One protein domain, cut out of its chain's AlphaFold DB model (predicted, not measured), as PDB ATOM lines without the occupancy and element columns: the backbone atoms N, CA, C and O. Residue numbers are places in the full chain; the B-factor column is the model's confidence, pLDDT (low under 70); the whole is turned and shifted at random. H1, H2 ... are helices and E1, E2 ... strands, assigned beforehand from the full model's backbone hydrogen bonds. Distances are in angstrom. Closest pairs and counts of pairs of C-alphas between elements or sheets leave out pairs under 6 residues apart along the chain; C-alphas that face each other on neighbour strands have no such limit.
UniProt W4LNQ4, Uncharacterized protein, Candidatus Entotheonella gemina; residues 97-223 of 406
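AT A GLANCE: This is residues 97 to 223 of the 406 residues of an uncharacterized protein of Candidatus Entotheonella gemina (UniProt W4LNQ4). Look for one twisted sheet of five strands, with helices H1 and H2 over one face and the other face bare of named helices. H1 covers the edge strand E2, H2 covers the inner strand E5, and the short helix H3 packs on H1. The printed part has 127 residues, with three named helices and five named strands in the order E1 E2 H1 H2 E3 H3 E4 E5; the sheet runs E2 E1 E5 E4 E3, antiparallel. The class is mixed, helices and strands, with 59 of the 127 residues in named elements. It is compact, with a radius of gyration of the C-alphas of 14.7 A, yet elongated, spanning 46 by 28 by 22 A.

HOW THE PARTS SIT: Begin with E5, residues 204 to 212, and its antiparallel neighbour E4, residues 188 to 195, a hairpin; N 191 and O 209 are 3.0 A apart, within hydrogen-bond range. On the other side of E5 look for E1, residues 98 to 104, where N 102 and O 206 are 3.0 A apart. E1 forms a hairpin with the edge strand E2, residues 117 to 122, and N 101 and O 120 are 2.8 A apart. At the other edge is E3, residues 156 to 160, beside E4; N 159 and O 190 are 2.9 A apart. H1, residues 126 to 136, and H2, residues 144 to 152, are on the same face, in two layers, helices on one face of a sheet. H1 lies over E2 at a height over the sheet of 9.7 A, slantwise to the strands at 33 degrees to E2 on the local plane; its closest C-alphas to E2 are Ser 133 and Ala 118, 5.6 A. H2 lies over E5, only just not over E4 with 2 of its C-alphas there, at a height of 8.8 A; the closest C-alphas of H2 and E5 are Leu 150 and Asn 204, 5.9 A. H2 runs along the strands, at 23 degrees to E5 on the local plane, and rises 37 degrees, only just short of standing up from the sheet. H3, residues 172 to 175, only grazes the sheet and touches H1, closest at C-alphas Ile 173 and Phe 132, 6.7 A. H1 and H2 are apart. In H1 and H2 every O i to N i+4 pair is within hydrogen-bond range; H3 is too short for such a pair.

IN THESE COORDINATES: Find C-alpha 204 at (231.393, 474.941, 465.140); from there E5 runs 26.8 A to C-alpha 212 at (206.712, 465.669, 469.754). E4 measures 22.7 A, E1 20.0 A, E2 15.7 A and E3 10.4 A. H1 begins at C-alpha 126, (222.643, 454.421, 472.074), and is 15.2 A long; H2 is 10.1 A and H3 5.5 A.

THE WHOLE: The printed part has no cut. The two C-alphas farthest apart are those of Ser 183 and Ile 200, 48.0 A. The links E1 to E2, E3 to H3 and H3 to E4 are long. The mean pLDDT of the printed part is 79.5; look for values under 70 at residues 106 to 113, 176 to 186, 197 to 202 and 217.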
ATOM      1  N   LEU A  97     211.734 465.797 473.303       82.25
ATOM      2  CA  LEU A  97     211.901 464.357 473.138       82.25
ATOM      3  C   LEU A  97     213.358 463.981 473.416       82.25
ATOM      4  O   LEU A  97     213.624 463.141 474.280       82.25
ATOM      5  N   CYS A  98     214.265 464.665 472.717       87.19
ATOM      6  CA  CYS A  98     215.707 464.535 472.837       87.19
ATOM      7  C   CYS A  98     216.418 465.873 472.591       87.19
ATOM      8  O   CYS A  98     215.885 466.781 471.945       87.19
ATOM      9  N   LEU A  99     217.642 465.949 473.113       90.81
ATOM     10  CA  LEU A  99     218.600 467.037 472.934       90.81
ATOM     11  C   LEU A  99     219.902 466.434 472.421       90.81
ATOM     12  O   LEU A  99     220.339 465.412 472.948       90.81
ATOM     13  N   PHE A 100     220.541 467.040 471.429       92.88
ATOM     14  CA  PHE A 100     221.827 466.548 470.942       92.88
ATOM     15  C   PHE A 100     222.692 467.641 470.327       92.88
ATOM     16  O   PHE A 100     222.195 468.660 469.853       92.88
ATOM     17  N   VAL A 101     224.002 467.406 470.341       92.31
ATOM     18  CA  VAL A 101     225.011 468.331 469.831       92.31
ATOM     19  C   VAL A 101     225.667 467.743 468.593       92.31
ATOM     20  O   VAL A 101     226.197 466.627 468.620       92.31
ATOM     21  N   LEU A 102     225.645 468.521 467.517       91.44
ATOM     22  CA  LEU A 102     226.399 468.259 466.298       91.44
ATOM     23  C   LEU A 102     227.571 469.225 466.198       91.44
ATOM     24  O   LEU A 102     227.483 470.372 466.631       91.44
ATOM     25  N   GLU A 103     228.652 468.750 465.602       90.00
ATOM     26  CA  GLU A 103     229.898 469.476 465.433       90.00
ATOM     27  C   GLU A 103     230.373 469.369 463.985       90.00
ATOM     28  O   GLU A 103     230.345 468.291 463.391       90.00
ATOM     29  N   ALA A 104     230.819 470.485 463.418       85.06
ATOM     30  CA  ALA A 104     231.459 470.549 462.111       85.06
ATOM     31  C   ALA A 104     232.768 471.347 462.199       85.06
ATOM     32  O   ALA A 104     232.882 472.252 463.032       85.06
ATOM     33  N   PRO A 105     233.763 471.051 461.348       76.38
ATOM     34  CA  PRO A 105     235.000 471.820 461.309       76.38
ATOM     35  C   PRO A 105     234.724 473.311 461.062       76.38
ATOM     36  O   PRO A 105     233.881 473.684 460.248       76.38
ATOM     37  N   SER A 106     235.453 474.180 461.771       67.75
ATOM     38  CA  SER A 106     235.406 475.628 461.540       67.75
ATOM     39  C   SER A 106     236.230 475.967 460.304       67.75
ATOM     40  O   SER A 106     237.381 476.399 460.404       67.75
ATOM     41  N   ALA A 107     235.643 475.782 459.131       60.59
ATOM     42  CA  ALA A 107     236.187 476.300 457.890       60.59
ATOM     43  C   ALA A 107     235.187 477.288 457.275       60.59
ATOM     44  O   ALA A 107     233.992 477.014 457.204       60.59
ATOM     45  N   ARG A 108     235.682 478.453 456.826       57.12
ATOM     46  CA  ARG A 108     234.892 479.393 456.004       57.12
ATOM     47  C   ARG A 108     234.457 478.759 454.676       57.12
ATOM     48  O   ARG A 108     233.500 479.224 454.072       57.12
ATOM     49  N   GLU A 109     235.141 477.695 454.260       57.31
ATOM     50  CA  GLU A 109     234.849 476.902 453.073       57.31
ATOM     51  C   GLU A 109     234.859 475.425 453.460       57.31
ATOM     52  O   GLU A 109     235.864 474.918 453.956       57.31
ATOM     53  N   ILE A 110     233.730 474.753 453.247       62.22
ATOM     54  CA  ILE A 110     233.585 473.318 453.485       62.22
ATOM     55  C   ILE A 110     234.458 472.592 452.458       62.22
ATOM     56  O   ILE A 110     234.242 472.743 451.254       62.22
ATOM     57  N   ARG A 111     235.450 471.826 452.911       65.38
ATOM     58  CA  ARG A 111     236.312 471.034 452.027       65.38
ATOM     59  C   ARG A 111     235.681 469.683 451.755       65.38
ATOM     60  O   ARG A 111     235.006 469.120 452.611       65.38
ATOM     61  N   ASP A 112     235.936 469.156 450.564       58.62
ATOM     62  CA  ASP A 112     235.474 467.826 450.179       58.62
ATOM     63  C   ASP A 112     236.067 466.783 451.145       58.62
ATOM     64  O   ASP A 112     237.288 466.642 451.257       58.62
ATOM     65  N   GLY A 113     235.202 466.118 451.917       63.91
ATOM     66  CA  GLY A 113     235.592 465.186 452.981       63.91
ATOM     67  C   GLY A 113     235.423 465.695 454.419       63.91
ATOM     68  O   GLY A 113     235.652 464.911 455.347       63.91
ATOM     69  N   ASP A 114     234.980 466.939 454.624       74.19
ATOM     70  CA  ASP A 114     234.586 467.432 455.945       74.19
ATOM     71  C   ASP A 114     233.364 466.661 456.463       74.19
ATOM     72  O   ASP A 114     232.357 466.475 455.774       74.19
ATOM     73  N   LYS A 115     233.460 466.178 457.704       82.62
ATOM     74  CA  LYS A 115     232.454 465.300 458.311       82.62
ATOM     75  C   LYS A 115     231.812 465.949 459.522       82.62
ATOM     76  O   LYS A 115     232.492 466.566 460.338       82.62
ATOM     77  N   ILE A 116     230.508 465.724 459.668       85.06
ATOM     78  CA  ILE A 116     229.775 466.067 460.887       85.06
ATOM     79  C   ILE A 116     230.121 465.030 461.949       85.06
ATOM     80  O   ILE A 116     230.094 463.822 461.693       85.06
ATOM     81  N   LYS A 117     230.426 465.503 463.151       88.25
ATOM     82  CA  LYS A 117     230.615 464.676 464.332       88.25
ATOM     83  C   LYS A 117     229.430 464.862 465.269       88.25
ATOM     84  O   LYS A 117     229.065 465.973 465.636       88.25
ATOM     85  N   ALA A 118     228.835 463.750 465.662       87.25
ATOM     86  CA  ALA A 118     227.821 463.711 466.696       87.25
ATOM     87  C   ALA A 118     228.537 463.663 468.059       87.25
ATOM     88  O   ALA A 118     229.326 462.750 468.304       87.25
ATOM     89  N   VAL A 119     228.354 464.683 468.904       86.56
ATOM     90  CA  VAL A 119     229.190 464.888 470.106       86.56
ATOM     91  C   VAL A 119     228.526 464.346 471.359       86.56
ATOM     92  O   VAL A 119     229.145 463.614 472.126       86.56
ATOM     93  N   SER A 120     227.271 464.718 471.585       88.38
ATOM     94  CA  SER A 120     226.541 464.342 472.791       88.38
ATOM     95  C   SER A 120     225.046 464.267 472.521       88.38
ATOM     96  O   SER A 120     224.534 464.908 471.601       88.38
ATOM     97  N   GLN A 121     224.349 463.473 473.329       90.81
ATOM     98  CA  GLN A 121     222.902 463.313 473.255       90.81
ATOM     99  C   GLN A 121     222.298 463.086 474.643       90.81
ATOM    100  O   GLN A 121     222.948 462.540 475.539       90.81
ATOM    101  N   LYS A 122     221.034 463.474 474.798       89.06
ATOM    102  CA  LYS A 122     220.143 463.064 475.882       89.06
ATOM    103  C   LYS A 122     218.796 462.672 475.294       89.06
ATOM    104  O   LYS A 122     218.222 463.406 474.490       89.06
ATOM    105  N   GLY A 123     218.262 461.541 475.748       82.62
ATOM    106  CA  GLY A 123     216.922 461.085 475.380       82.62
ATOM    107  C   GLY A 123     216.827 460.109 474.228       82.62
ATOM    108  O   GLY A 123     215.717 459.708 473.891       82.62
ATOM    109  N   LEU A 124     217.955 459.712 473.650       84.62
ATOM    110  CA  LEU A 124     218.019 458.700 472.606       84.62
ATOM    111  C   LEU A 124     218.650 457.419 473.152       84.62
ATOM    112  O   LEU A 124     219.520 457.449 474.024       84.62
ATOM    113  N   ASN A 125     218.208 456.285 472.610       85.69
ATOM    114  CA  ASN A 125     218.891 455.008 472.785       85.69
ATOM    115  C   ASN A 125     220.245 455.054 472.052       85.69
ATOM    116  O   ASN A 125     220.316 455.598 470.949       85.69
ATOM    117  N   GLU A 126     221.286 454.464 472.640       85.69
ATOM    118  CA  GLU A 126     222.643 454.421 472.074       85.69
ATOM    119  C   GLU A 126     222.660 453.861 470.645       85.69
ATOM    120  O   GLU A 126     223.185 454.512 469.749       85.69
ATOM    121  N   ASN A 127     221.946 452.763 470.381       86.81
ATOM    122  CA  ASN A 127     221.881 452.165 469.042       86.81
ATOM    123  C   ASN A 127     221.253 453.114 468.005       86.81
ATOM    124  O   ASN A 127     221.638 453.134 466.839       86.81
ATOM    125  N   LEU A 128     220.248 453.903 468.399       85.69
ATOM    126  CA  LEU A 128     219.623 454.882 467.499       85.69
ATOM    127  C   LEU A 128     220.554 456.061 467.231       85.69
ATOM    128  O   LEU A 128     220.592 456.575 466.113       85.69
ATOM    129  N   TRP A 129     221.292 456.478 468.256       89.25
ATOM    130  CA  TRP A 129     222.271 457.545 468.155       89.25
ATOM    131  C   TRP A 129     223.450 457.160 467.263       89.25
ATOM    132  O   TRP A 129     223.842 457.960 466.418       89.25
ATOM    133  N   GLU A 130     223.971 455.940 467.381       87.81
ATOM    134  CA  GLU A 130     225.038 455.422 466.517       87.81
ATOM    135  C   GLU A 130     224.599 455.385 465.050       87.81
ATOM    136  O   GLU A 130     225.248 455.989 464.196       87.81
ATOM    137  N   ASN A 131     223.429 454.801 464.771       87.88
ATOM    138  CA  ASN A 131     222.859 454.761 463.420       87.88
ATOM    139  C   ASN A 131     222.665 456.166 462.821       87.88
ATOM    140  O   ASN A 131     222.951 456.407 461.647       87.88
ATOM    141  N   PHE A 132     222.174 457.114 463.622       89.44
ATOM    142  CA  PHE A 132     222.046 458.508 463.199       89.44
ATOM    143  C   PHE A 132     223.409 459.161 462.947       89.44
ATOM    144  O   PHE A 132     223.577 459.863 461.949       89.44
ATOM    145  N   SER A 133     224.384 458.908 463.820       88.00
ATOM    146  CA  SER A 133     225.737 459.458 463.727       88.00
ATOM    147  C   SER A 133     226.448 459.006 462.454       88.00
ATOM    148  O   SER A 133     227.124 459.809 461.815       88.00
ATOM    149  N   GLU A 134     226.270 457.747 462.049       87.25
ATOM    150  CA  GLU A 134     226.789 457.239 460.777       87.25
ATOM    151  C   GLU A 134     226.098 457.890 459.576       87.25
ATOM    152  O   GLU A 134     226.768 458.343 458.647       87.25
ATOM    153  N   LEU A 135     224.769 458.006 459.624       87.31
ATOM    154  CA  LEU A 135     223.963 458.565 458.541       87.31
ATOM    155  C   LEU A 135     224.225 460.058 458.305       87.31
ATOM    156  O   LEU A 135     224.207 460.507 457.160       87.31
ATOM    157  N   ILE A 136     224.445 460.838 459.366       85.94
ATOM    158  CA  ILE A 136     224.628 462.292 459.272       85.94
ATOM    159  C   ILE A 136     226.064 462.682 458.892       85.94
ATOM    160  O   ILE A 136     226.296 463.786 458.399       85.94
ATOM    161  N   ARG A 137     227.029 461.770 459.068       85.06
ATOM    162  CA  ARG A 137     228.472 462.037 458.982       85.06
ATOM    163  C   ARG A 137     228.909 462.699 457.678       85.06
ATOM    164  O   ARG A 137     229.747 463.593 457.714       85.06
ATOM    165  N   SER A 138     228.360 462.263 456.545       82.69
ATOM    166  CA  SER A 138     228.701 462.758 455.201       82.69
ATOM    167  C   SER A 138     227.687 463.751 454.627       82.69
ATOM    168  O   SER A 138     227.858 464.220 453.508       82.69
ATOM    169  N   ARG A 139     226.632 464.101 455.374       83.06
ATOM    170  CA  ARG A 139     225.519 464.914 454.854       83.06
ATOM    171  C   ARG A 139     225.766 466.420 454.866       83.06
ATOM    172  O   ARG A 139     224.896 467.165 454.421       83.06
ATOM    173  N   LEU A 140     226.930 466.880 455.340       80.62
ATOM    174  CA  LEU A 140     227.246 468.312 455.426       80.62
ATOM    175  C   LEU A 140     227.120 469.012 454.066       80.62
ATOM    176  O   LEU A 140     226.533 470.082 453.977       80.62
ATOM    177  N   HIS A 141     227.608 468.388 452.994       80.69
ATOM    178  CA  HIS A 141     227.535 468.957 451.644       80.69
ATOM    179  C   HIS A 141     226.151 468.813 450.995       80.69
ATOM    180  O   HIS A 141     225.789 469.598 450.124       80.69
ATOM    181  N   GLU A 142     225.364 467.826 451.423       83.31
ATOM    182  CA  GLU A 142     224.087 467.460 450.796       83.31
ATOM    183  C   GLU A 142     222.884 468.227 451.372       83.31
ATOM    184  O   GLU A 142     221.841 468.352 450.713       83.31
ATOM    185  N   SER A 143     223.015 468.714 452.610       87.00
ATOM    186  CA  SER A 143     221.959 469.390 453.362       87.00
ATOM    187  C   SER A 143     222.282 470.866 453.576       87.00
ATOM    188  O   SER A 143     223.130 471.224 454.393       87.00
ATOM    189  N   GLU A 144     221.547 471.735 452.880       87.06
ATOM    190  CA  GLU A 144     221.632 473.187 453.068       87.06
ATOM    191  C   GLU A 144     221.253 473.597 454.498       87.06
ATOM    192  O   GLU A 144     221.868 474.495 455.066       87.06
ATOM    193  N   LEU A 145     220.326 472.874 455.133       89.25
ATOM    194  CA  LEU A 145     219.977 473.074 456.536       89.25
ATOM    195  C   LEU A 145     221.194 472.924 457.457       89.25
ATOM    196  O   LEU A 145     221.442 473.782 458.301       89.25
ATOM    197  N   LEU A 146     221.956 471.835 457.300       88.19
ATOM    198  CA  LEU A 146     223.129 471.569 458.135       88.19
ATOM    199  C   LEU A 146     224.247 472.577 457.865       88.19
ATOM    200  O   LEU A 146     224.943 472.961 458.800       88.19
ATOM    201  N   GLN A 147     224.389 473.052 456.626       87.12
ATOM    202  CA  GLN A 147     225.324 474.135 456.304       87.12
ATOM    203  C   GLN A 147     224.910 475.447 456.967       87.12
ATOM    204  O   GLN A 147     225.742 476.113 457.583       87.12
ATOM    205  N   ASN A 148     223.630 475.810 456.896       87.44
ATOM    206  CA  ASN A 148     223.121 477.015 457.543       87.44
ATOM    207  C   ASN A 148     223.362 476.953 459.055       87.44
ATOM    208  O   ASN A 148     223.895 477.891 459.643       87.44
ATOM    209  N   LEU A 149     223.086 475.803 459.663       86.81
ATOM    210  CA  LEU A 149     223.228 475.574 461.095       86.81
ATOM    211  C   LEU A 149     224.692 475.553 461.575       86.81
ATOM    212  O   LEU A 149     225.073 476.315 462.461       86.81
ATOM    213  N   LEU A 150     225.519 474.685 460.986       85.88
ATOM    214  CA  LEU A 150     226.867 474.370 461.472       85.88
ATOM    215  C   LEU A 150     227.955 475.258 460.860       85.88
ATOM    216  O   LEU A 150     229.012 475.433 461.462       85.88
ATOM    217  N   VAL A 151     227.729 475.822 459.671       82.06
ATOM    218  CA  VAL A 151     228.741 476.614 458.950       82.06
ATOM    219  C   VAL A 151     228.393 478.097 458.992       82.06
ATOM    220  O   VAL A 151     229.202 478.900 459.456       82.06
ATOM    221  N   ARG A 152     227.176 478.473 458.574       80.25
ATOM    222  CA  ARG A 152     226.722 479.879 458.615       80.25
ATOM    223  C   ARG A 152     226.365 480.331 460.036       80.25
ATOM    224  O   ARG A 152     226.427 481.521 460.352       80.25
ATOM    225  N   GLY A 153     226.079 479.378 460.925       80.19
ATOM    226  CA  GLY A 153     225.740 479.629 462.322       80.19
ATOM    227  C   GLY A 153     224.355 480.249 462.491       80.19
ATOM    228  O   GLY A 153     224.158 481.085 463.374       80.19
ATOM    229  N   GLU A 154     223.423 479.883 461.616       84.75
ATOM    230  CA  GLU A 154     222.023 480.278 461.670       84.75
ATOM    231  C   GLU A 154     221.279 479.384 462.665       84.75
ATOM    232  O   GLU A 154     221.309 478.156 462.585       84.75
ATOM    233  N   SER A 155     220.613 480.007 463.635       86.00
ATOM    234  CA  SER A 155     219.788 479.285 464.605       86.00
ATOM    235  C   SER A 155     218.384 479.075 464.047       86.00
ATOM    236  O   SER A 155     217.823 479.966 463.411       86.00
ATOM    237  N   ILE A 156     217.796 477.915 464.324       85.62
ATOM    238  CA  ILE A 156     216.442 477.568 463.903       85.62
ATOM    239  C   ILE A 156     215.519 477.805 465.104       85.62
ATOM    240  O   ILE A 156     215.649 477.094 466.106       85.62
ATOM    241  N   PRO A 157     214.595 478.782 465.049       83.31
ATOM    242  CA  PRO A 157     213.572 478.924 466.081       83.31
ATOM    243  C   PRO A 157     212.648 477.701 466.085       83.31
ATOM    244  O   PRO A 157     212.777 476.805 465.262       83.31
ATOM    245  N   ILE A 158     211.689 477.640 467.005       85.00
ATOM    246  CA  ILE A 158     210.780 476.490 467.069       85.00
ATOM    247  C   ILE A 158     209.924 476.415 465.798       85.00
ATOM    248  O   ILE A 158     208.944 477.148 465.659       85.00
ATOM    249  N   TRP A 159     210.267 475.494 464.902       87.62
ATOM    250  CA  TRP A 159     209.584 475.269 463.632       87.62
ATOM    251  C   TRP A 159     209.128 473.826 463.500       87.62
ATOM    252  O   TRP A 159     209.764 472.896 463.988       87.62
ATOM    253  N   LEU A 160     207.994 473.629 462.832       85.88
ATOM    254  CA  LEU A 160     207.547 472.296 462.458       85.88
ATOM    255  C   LEU A 160     208.407 471.815 461.289       85.88
ATOM    256  O   LEU A 160     208.575 472.562 460.328       85.88
ATOM    257  N   ASN A 161     208.892 470.575 461.341       86.06
ATOM    258  CA  ASN A 161     209.777 469.984 460.334       86.06
ATOM    259  C   ASN A 161     209.293 470.179 458.884       86.06
ATOM    260  O   ASN A 161     210.098 470.463 458.005       86.06
ATOM    261  N   LEU A 162     207.981 470.097 458.642       83.19
ATOM    262  CA  LEU A 162     207.371 470.272 457.316       83.19
ATOM    263  C   LEU A 162     207.501 471.691 456.735       83.19
ATOM    264  O   LEU A 162     207.356 471.866 455.529       83.19
ATOM    265  N   TYR A 163     207.741 472.699 457.576       84.25
ATOM    266  CA  TYR A 163     207.845 474.104 457.170       84.25
ATOM    267  C   TYR A 163     209.278 474.632 457.184       84.25
ATOM    268  O   TYR A 163     209.493 475.807 456.893       84.25
ATOM    269  N   ILE A 164     210.258 473.792 457.518       84.62
ATOM    270  CA  ILE A 164     211.660 474.189 457.501       84.62
ATOM    271  C   ILE A 164     212.156 474.153 456.049       84.62
ATOM    272  O   ILE A 164     212.128 473.087 455.425       84.62
ATOM    273  N   PRO A 165     212.620 475.283 455.488       78.19
ATOM    274  CA  PRO A 165     213.174 475.309 454.143       78.19
ATOM    275  C   PRO A 165     214.340 474.328 454.007       78.19
ATOM    276  O   PRO A 165     215.178 474.224 454.901       78.19
ATOM    277  N   TYR A 166     214.394 473.621 452.877       83.69
ATOM    278  CA  TYR A 166     215.473 472.687 452.528       83.69
ATOM    279  C   TYR A 166     215.659 471.495 453.481       83.69
ATOM    280  O   TYR A 166     216.651 470.776 453.367       83.69
ATOM    281  N   TYR A 167     214.701 471.246 454.378       86.56
ATOM    282  CA  TYR A 167     214.681 470.068 455.239       86.56
ATOM    283  C   TYR A 167     214.430 468.798 454.410       86.56
ATOM    284  O   TYR A 167     213.414 468.688 453.721       86.56
ATOM    285  N   LYS A 168     215.350 467.827 454.468       85.00
ATOM    286  CA  LYS A 168     215.310 466.571 453.690       85.00
ATOM    287  C   LYS A 168     215.104 465.327 454.559       85.00
ATOM    288  O   LYS A 168     215.323 464.206 454.098       85.00
ATOM    289  N   GLY A 169     214.694 465.496 455.814       85.12
ATOM    290  CA  GLY A 169     214.486 464.374 456.730       85.12
ATOM    291  C   GLY A 169     215.738 463.990 457.520       85.12
ATOM    292  O   GLY A 169     215.877 462.836 457.924       85.12
ATOM    293  N   GLU A 170     216.665 464.930 457.721       88.50
ATOM    294  CA  GLU A 170     217.933 464.737 458.427       88.50
ATOM    295  C   GLU A 170     217.746 464.099 459.809       88.50
ATOM    296  O   GLU A 170     218.529 463.231 460.183       88.50
ATOM    297  N   PHE A 171     216.688 464.468 460.537       89.12
ATOM    298  CA  PHE A 171     216.439 464.024 461.912       89.12
ATOM    299  C   PHE A 171     215.334 462.964 462.034       89.12
ATOM    300  O   PHE A 171     215.044 462.489 463.132       89.12
ATOM    301  N   ASP A 172     214.736 462.523 460.922       86.25
ATOM    302  CA  ASP A 172     213.543 461.666 460.944       86.25
ATOM    303  C   ASP A 172     213.789 460.312 461.619       86.25
ATOM    304  O   ASP A 172     212.883 459.738 462.223       86.25
ATOM    305  N   ILE A 173     215.011 459.781 461.527       83.81
ATOM    306  CA  ILE A 173     215.386 458.510 462.161       83.81
ATOM    307  C   ILE A 173     215.291 458.564 463.691       83.81
ATOM    308  O   ILE A 173     214.965 457.554 464.310       83.81
ATOM    309  N   LEU A 174     215.492 459.743 464.287       83.25
ATOM    310  CA  LEU A 174     215.499 459.942 465.737       83.25
ATOM    311  C   LEU A 174     214.090 459.963 466.343       83.25
ATOM    312  O   LEU A 174     213.929 459.693 467.528       83.25
ATOM    313  N   VAL A 175     213.068 460.250 465.532       77.75
ATOM    314  CA  VAL A 175     211.670 460.404 465.983       77.75
ATOM    315  C   VAL A 175     210.820 459.159 465.669       77.75
ATOM    316  O   VAL A 175     209.795 458.914 466.301       77.75
ATOM    317  N   LYS A 176     211.261 458.310 464.728       66.12
ATOM    318  CA  LYS A 176     210.570 457.072 464.301       66.12
ATOM    319  C   LYS A 176     210.231 456.040 465.401       66.12
ATOM    320  O   LYS A 176     209.173 455.428 465.264       66.12
ATOM    321  N   PRO A 177     211.057 455.787 466.435       55.22
ATOM    322  CA  PRO A 177     210.786 454.722 467.410       55.22
ATOM    323  C   PRO A 177     209.586 455.017 468.318       55.22
ATOM    324  O   PRO A 177     208.838 454.104 468.652       55.22
ATOM    325  N   ASP A 178     209.365 456.284 468.674       51.97
ATOM    326  CA  ASP A 178     208.292 456.700 469.594       51.97
ATOM    327  C   ASP A 178     206.923 456.822 468.880       51.97
ATOM    328  O   ASP A 178     205.858 456.828 469.496       51.97
ATOM    329  N   LEU A 179     206.937 456.867 467.541       53.25
ATOM    330  CA  LEU A 179     205.762 457.029 466.675       53.25
ATOM    331  C   LEU A 179     205.186 455.707 466.135       53.25
ATOM    332  O   LEU A 179     204.185 455.731 465.419       53.25
ATOM    333  N   GLN A 180     205.763 454.547 466.475       48.41
ATOM    334  CA  GLN A 180     205.323 453.243 465.942       48.41
ATOM    335  C   GLN A 180     203.888 452.842 466.334       48.41
ATOM    336  O   GLN A 180     203.351 451.895 465.768       48.41
ATOM    337  N   ASN A 181     203.233 453.564 467.250       46.03
ATOM    338  CA  ASN A 181     201.931 453.160 467.780       46.03
ATOM    339  C   ASN A 181     200.687 453.756 467.097       46.03
ATOM    340  O   ASN A 181     199.589 453.304 467.418       46.03
ATOM    341  N   LYS A 182     200.773 454.731 466.175       44.72
ATOM    342  CA  LYS A 182     199.578 455.240 465.460       44.72
ATOM    343  C   LYS A 182     199.909 455.692 464.040       44.72
ATOM    344  O   LYS A 182     200.871 456.417 463.831       44.72
ATOM    345  N   SER A 183     199.054 455.334 463.078       41.19
ATOM    346  CA  SER A 183     199.131 455.687 461.648       41.19
ATOM    347  C   SER A 183     198.898 457.182 461.344       41.19
ATOM    348  O   SER A 183     198.290 457.525 460.329       41.19
ATOM    349  N   LYS A 184     199.325 458.079 462.237       48.06
ATOM    350  CA  LYS A 184     199.258 459.525 462.052       48.06
ATOM    351  C   LYS A 184     200.639 460.049 461.701       48.06
ATOM    352  O   LYS A 184     201.670 459.576 462.165       48.06
ATOM    353  N   SER A 185     200.618 460.968 460.771       50.72
ATOM    354  CA  SER A 185     201.709 461.372 459.922       50.72
ATOM    355  C   SER A 185     202.759 462.235 460.649       50.72
ATOM    356  O   SER A 185     202.521 462.837 461.699       50.72
ATOM    357  N   LYS A 186     203.989 462.130 460.128       64.75
ATOM    358  CA  LYS A 186     205.308 462.237 460.784       64.75
ATOM    359  C   LYS A 186     205.762 463.681 461.038       64.75
ATOM    360  O   LYS A 186     206.837 464.086 460.593       64.75
ATOM    361  N   SER A 187     204.947 464.479 461.712       78.94
ATOM    362  CA  SER A 187     205.303 465.868 462.016       78.94
ATOM    363  C   SER A 187     205.850 466.015 463.438       78.94
ATOM    364  O   SER A 187     205.360 465.399 464.382       78.94
ATOM    365  N   TYR A 188     206.896 466.819 463.592       87.81
ATOM    366  CA  TYR A 188     207.530 467.126 464.874       87.81
ATOM    367  C   TYR A 188     208.167 468.508 464.812       87.81
ATOM    368  O   TYR A 188     208.412 469.047 463.732       87.81
ATOM    369  N   TRP A 189     208.403 469.105 465.976       89.94
ATOM    370  CA  TRP A 189     209.010 470.428 466.056       89.94
ATOM    371  C   TRP A 189     210.512 470.308 466.271       89.94
ATOM    372  O   TRP A 189     210.974 469.426 466.994       89.94
ATOM    373  N   ILE A 190     211.260 471.208 465.651       91.62
ATOM    374  CA  ILE A 190     212.709 471.314 465.744       91.62
ATOM    375  C   ILE A 190     213.017 472.722 466.237       91.62
ATOM    376  O   ILE A 190     212.426 473.695 465.770       91.62
ATOM    377  N   SER A 191     213.957 472.830 467.164       90.81
ATOM    378  CA  SER A 191     214.636 474.088 467.449       90.81
ATOM    379  C   SER A 191     216.122 473.829 467.566       90.81
ATOM    380  O   SER A 191     216.520 472.778 468.073       90.81
ATOM    381  N   ALA A 192     216.943 474.777 467.147       91.12
ATOM    382  CA  ALA A 192     218.376 474.625 467.247       91.12
ATOM    383  C   ALA A 192     219.086 475.957 467.433       91.12
ATOM    384  O   ALA A 192     218.740 476.953 466.801       91.12
ATOM    385  N   VAL A 193     220.102 475.957 468.288       90.19
ATOM    386  CA  VAL A 193     220.957 477.115 468.521       90.19
ATOM    387  C   VAL A 193     222.360 476.825 468.009       90.19
ATOM    388  O   VAL A 193     222.953 475.787 468.317       90.19
ATOM    389  N   ALA A 194     222.885 477.749 467.210       89.19
ATOM    390  CA  ALA A 194     224.249 477.679 466.716       89.19
ATOM    391  C   ALA A 194     225.230 478.155 467.797       89.19
ATOM    392  O   ALA A 194     225.115 479.261 468.326       89.19
ATOM    393  N   LEU A 195     226.223 477.323 468.098       88.12
ATOM    394  CA  LEU A 195     227.283 477.565 469.074       88.12
ATOM    395  C   LEU A 195     228.597 477.766 468.310       88.12
ATOM    396  O   LEU A 195     229.339 476.821 468.033       88.12
ATOM    397  N   LYS A 196     228.857 479.012 467.902       75.75
ATOM    398  CA  LYS A 196     230.011 479.349 467.056       75.75
ATOM    399  C   LYS A 196     231.334 479.042 467.771       75.75
ATOM    400  O   LYS A 196     231.519 479.372 468.943       75.75
ATOM    401  N   GLY A 197     232.266 478.420 467.054       65.44
ATOM    402  CA  GLY A 197     233.633 478.189 467.507       65.44
ATOM    403  C   GLY A 197     234.511 479.373 467.126       65.44
ATOM    404  O   GLY A 197     235.183 479.331 466.111       65.44
ATOM    405  N   GLY A 198     234.504 480.475 467.874       56.47
ATOM    406  CA  GLY A 198     235.178 481.691 467.395       56.47
ATOM    407  C   GLY A 198     236.684 481.795 467.637       56.47
ATOM    408  O   GLY A 198     237.187 482.894 467.831       56.47
ATOM    409  N   GLN A 199     237.411 480.679 467.566       57.53
ATOM    410  CA  GLN A 199     238.856 480.678 467.312       57.53
ATOM    411  C   GLN A 199     239.134 479.904 466.023       57.53
ATOM    412  O   GLN A 199     238.500 478.880 465.766       57.53
ATOM    413  N   ILE A 200     240.116 480.361 465.240       50.59
ATOM    414  CA  ILE A 200     240.594 479.654 464.043       50.59
ATOM    415  C   ILE A 200     240.990 478.226 464.454       50.59
ATOM    416  O   ILE A 200     241.904 478.041 465.252       50.59
ATOM    417  N   GLY A 201     240.278 477.225 463.928       54.78
ATOM    418  CA  GLY A 201     240.548 475.804 464.170       54.78
ATOM    419  C   GLY A 201     239.679 475.115 465.231       54.78
ATOM    420  O   GLY A 201     239.752 473.894 465.333       54.78
ATOM    421  N   ARG A 202     238.824 475.828 465.983       67.06
ATOM    422  CA  ARG A 202     237.850 475.174 466.883       67.06
ATOM    423  C   ARG A 202     236.542 474.892 466.154       67.06
ATOM    424  O   ARG A 202     236.016 475.809 465.543       67.06
ATOM    425  N   PRO A 203     235.987 473.676 466.225       74.62
ATOM    426  CA  PRO A 203     234.830 473.320 465.422       74.62
ATOM    427  C   PRO A 203     233.574 474.091 465.853       74.62
ATOM    428  O   PRO A 203     233.395 474.431 467.026       74.62
ATOM    429  N   ASN A 204     232.705 474.372 464.885       84.00
ATOM    430  CA  ASN A 204     231.393 474.941 465.140       84.00
ATOM    431  C   ASN A 204     230.473 473.854 465.668       84.00
ATOM    432  O   ASN A 204     230.420 472.751 465.124       84.00
ATOM    433  N   GLN A 205     229.720 474.186 466.705       89.62
ATOM    434  CA  GLN A 205     228.761 473.275 467.299       89.62
ATOM    435  C   GLN A 205     227.348 473.811 467.111       89.62
ATOM    436  O   GLN A 205     227.116 474.994 466.865       89.62
ATOM    437  N   SER A 206     226.368 472.932 467.209       91.06
ATOM    438  CA  SER A 206     224.969 473.322 467.302       91.06
ATOM    439  C   SER A 206     224.249 472.374 468.232       91.06
ATOM    440  O   SER A 206     224.423 471.159 468.142       91.06
ATOM    441  N   LEU A 207     223.447 472.946 469.123       93.38
ATOM    442  CA  LEU A 207     222.585 472.202 470.028       93.38
ATOM    443  C   LEU A 207     221.178 472.178 469.437       93.38
ATOM    444  O   LEU A 207     220.576 473.228 469.214       93.38
ATOM    445  N   ILE A 208     220.675 470.975 469.179       94.25
ATOM    446  CA  ILE A 208     219.379 470.719 468.557       94.25
ATOM    447  C   ILE A 208     218.452 470.059 469.578       94.25
ATOM    448  O   ILE A 208     218.850 469.143 470.299       94.25
ATOM    449  N   ALA A 209     217.206 470.521 469.613       91.94
ATOM    450  CA  ALA A 209     216.120 469.955 470.397       91.94
ATOM    451  C   ALA A 209     214.979 469.523 469.471       91.94
ATOM    452  O   ALA A 209     214.544 470.292 468.608       91.94
ATOM    453  N   LEU A 210     214.481 468.302 469.669       91.31
ATOM    454  CA  LEU A 210     213.311 467.781 468.961       91.31
ATOM    455  C   LEU A 210     212.129 467.693 469.917       91.31
ATOM    456  O   LEU A 210     212.286 467.256 471.055       91.31
ATOM    457  N   TYR A 211     210.931 468.040 469.453       88.81
ATOM    458  CA  TYR A 211     209.705 467.973 470.245       88.81
ATOM    459  C   TYR A 211     208.612 467.204 469.519       88.81
ATOM    460  O   TYR A 211     208.375 467.390 468.325       88.81
ATOM    461  N   VAL A 212     207.871 466.398 470.275       85.81
ATOM    462  CA  VAL A 212     206.712 465.669 469.754       85.81
ATOM    463  C   VAL A 212     205.614 466.654 469.348       85.81
ATOM    464  O   VAL A 212     205.228 467.523 470.136       85.81
ATOM    465  N   ASN A 213     205.063 466.502 468.140       84.25
ATOM    466  CA  ASN A 213     203.819 467.178 467.784       84.25
ATOM    467  C   ASN A 213     202.649 466.489 468.503       84.25
ATOM    468  O   ASN A 213     202.370 465.316 468.275       84.25
ATOM    469  N   ARG A 214     201.954 467.219 469.380       78.56
ATOM    470  CA  ARG A 214     200.775 466.706 470.106       78.56
ATOM    471  C   ARG A 214     199.463 466.889 469.346       78.56
ATOM    472  O   ARG A 214     198.406 466.493 469.836       78.56
ATOM    473  N   GLY A 215     199.521 467.593 468.223       74.81
ATOM    474  CA  GLY A 215     198.398 467.834 467.336       74.81
ATOM    475  C   GLY A 215     198.380 466.853 466.173       74.81
ATOM    476  O   GLY A 215     199.168 465.914 466.115       74.81
ATOM    477  N   ASP A 216     197.485 467.119 465.231       73.25
ATOM    478  CA  ASP A 216     197.468 466.448 463.932       73.25
ATOM    479  C   ASP A 216     198.192 467.329 462.897       73.25
ATOM    480  O   ASP A 216     198.470 468.496 463.170       73.25
ATOM    481  N   GLU A 217     198.490 466.817 461.701       68.12
ATOM    482  CA  GLU A 217     199.187 467.605 460.661       68.12
ATOM    483  C   GLU A 217     198.444 468.875 460.245       68.12
ATOM    484  O   GLU A 217     199.066 469.893 459.964       68.12
ATOM    485  N   LEU A 218     197.111 468.833 460.254       71.62
ATOM    486  CA  LEU A 218     196.267 469.984 459.925       71.62
ATOM    487  C   LEU A 218     196.166 470.999 461.074       71.62
ATOM    488  O   LEU A 218     195.761 472.138 460.861       71.62
ATOM    489  N   ALA A 219     196.499 470.587 462.298       77.88
ATOM    490  CA  ALA A 219     196.404 471.410 463.500       77.88
ATOM    491  C   ALA A 219     197.550 471.055 464.462       77.88
ATOM    492  O   ALA A 219     197.306 470.448 465.515       77.88
ATOM    493  N   PRO A 220     198.803 471.385 464.094       80.81
ATOM    494  CA  PRO A 220     199.968 471.008 464.875       80.81
ATOM    495  C   PRO A 220     199.941 471.724 466.230       80.81
ATOM    496  O   PRO A 220     199.572 472.895 466.335       80.81
ATOM    497  N   LYS A 221     200.317 471.011 467.295       80.94
ATOM    498  CA  LYS A 221     200.345 471.540 468.664       80.94
ATOM    499  C   LYS A 221     201.729 471.372 469.264       80.94
ATOM    500  O   LYS A 221     202.229 470.253 469.402       80.94
ATOM    501  N   LEU A 222     202.308 472.500 469.657       80.69
ATOM    502  CA  LEU A 222     203.579 472.565 470.359       80.69
ATOM    503  C   LEU A 222     203.407 472.162 471.840       80.69
ATOM    504  O   LEU A 222     202.406 472.541 472.461       80.69
ATOM    505  N   PRO A 223     204.351 471.419 472.443       81.88
ATOM    506  CA  PRO A 223     204.344 471.156 473.879       81.88
ATOM    507  C   PRO A 223     204.447 472.438 474.717       81.88
ATOM    508  O   PRO A 223     205.143 473.384 474.357       81.88
TER     509      PRO A 223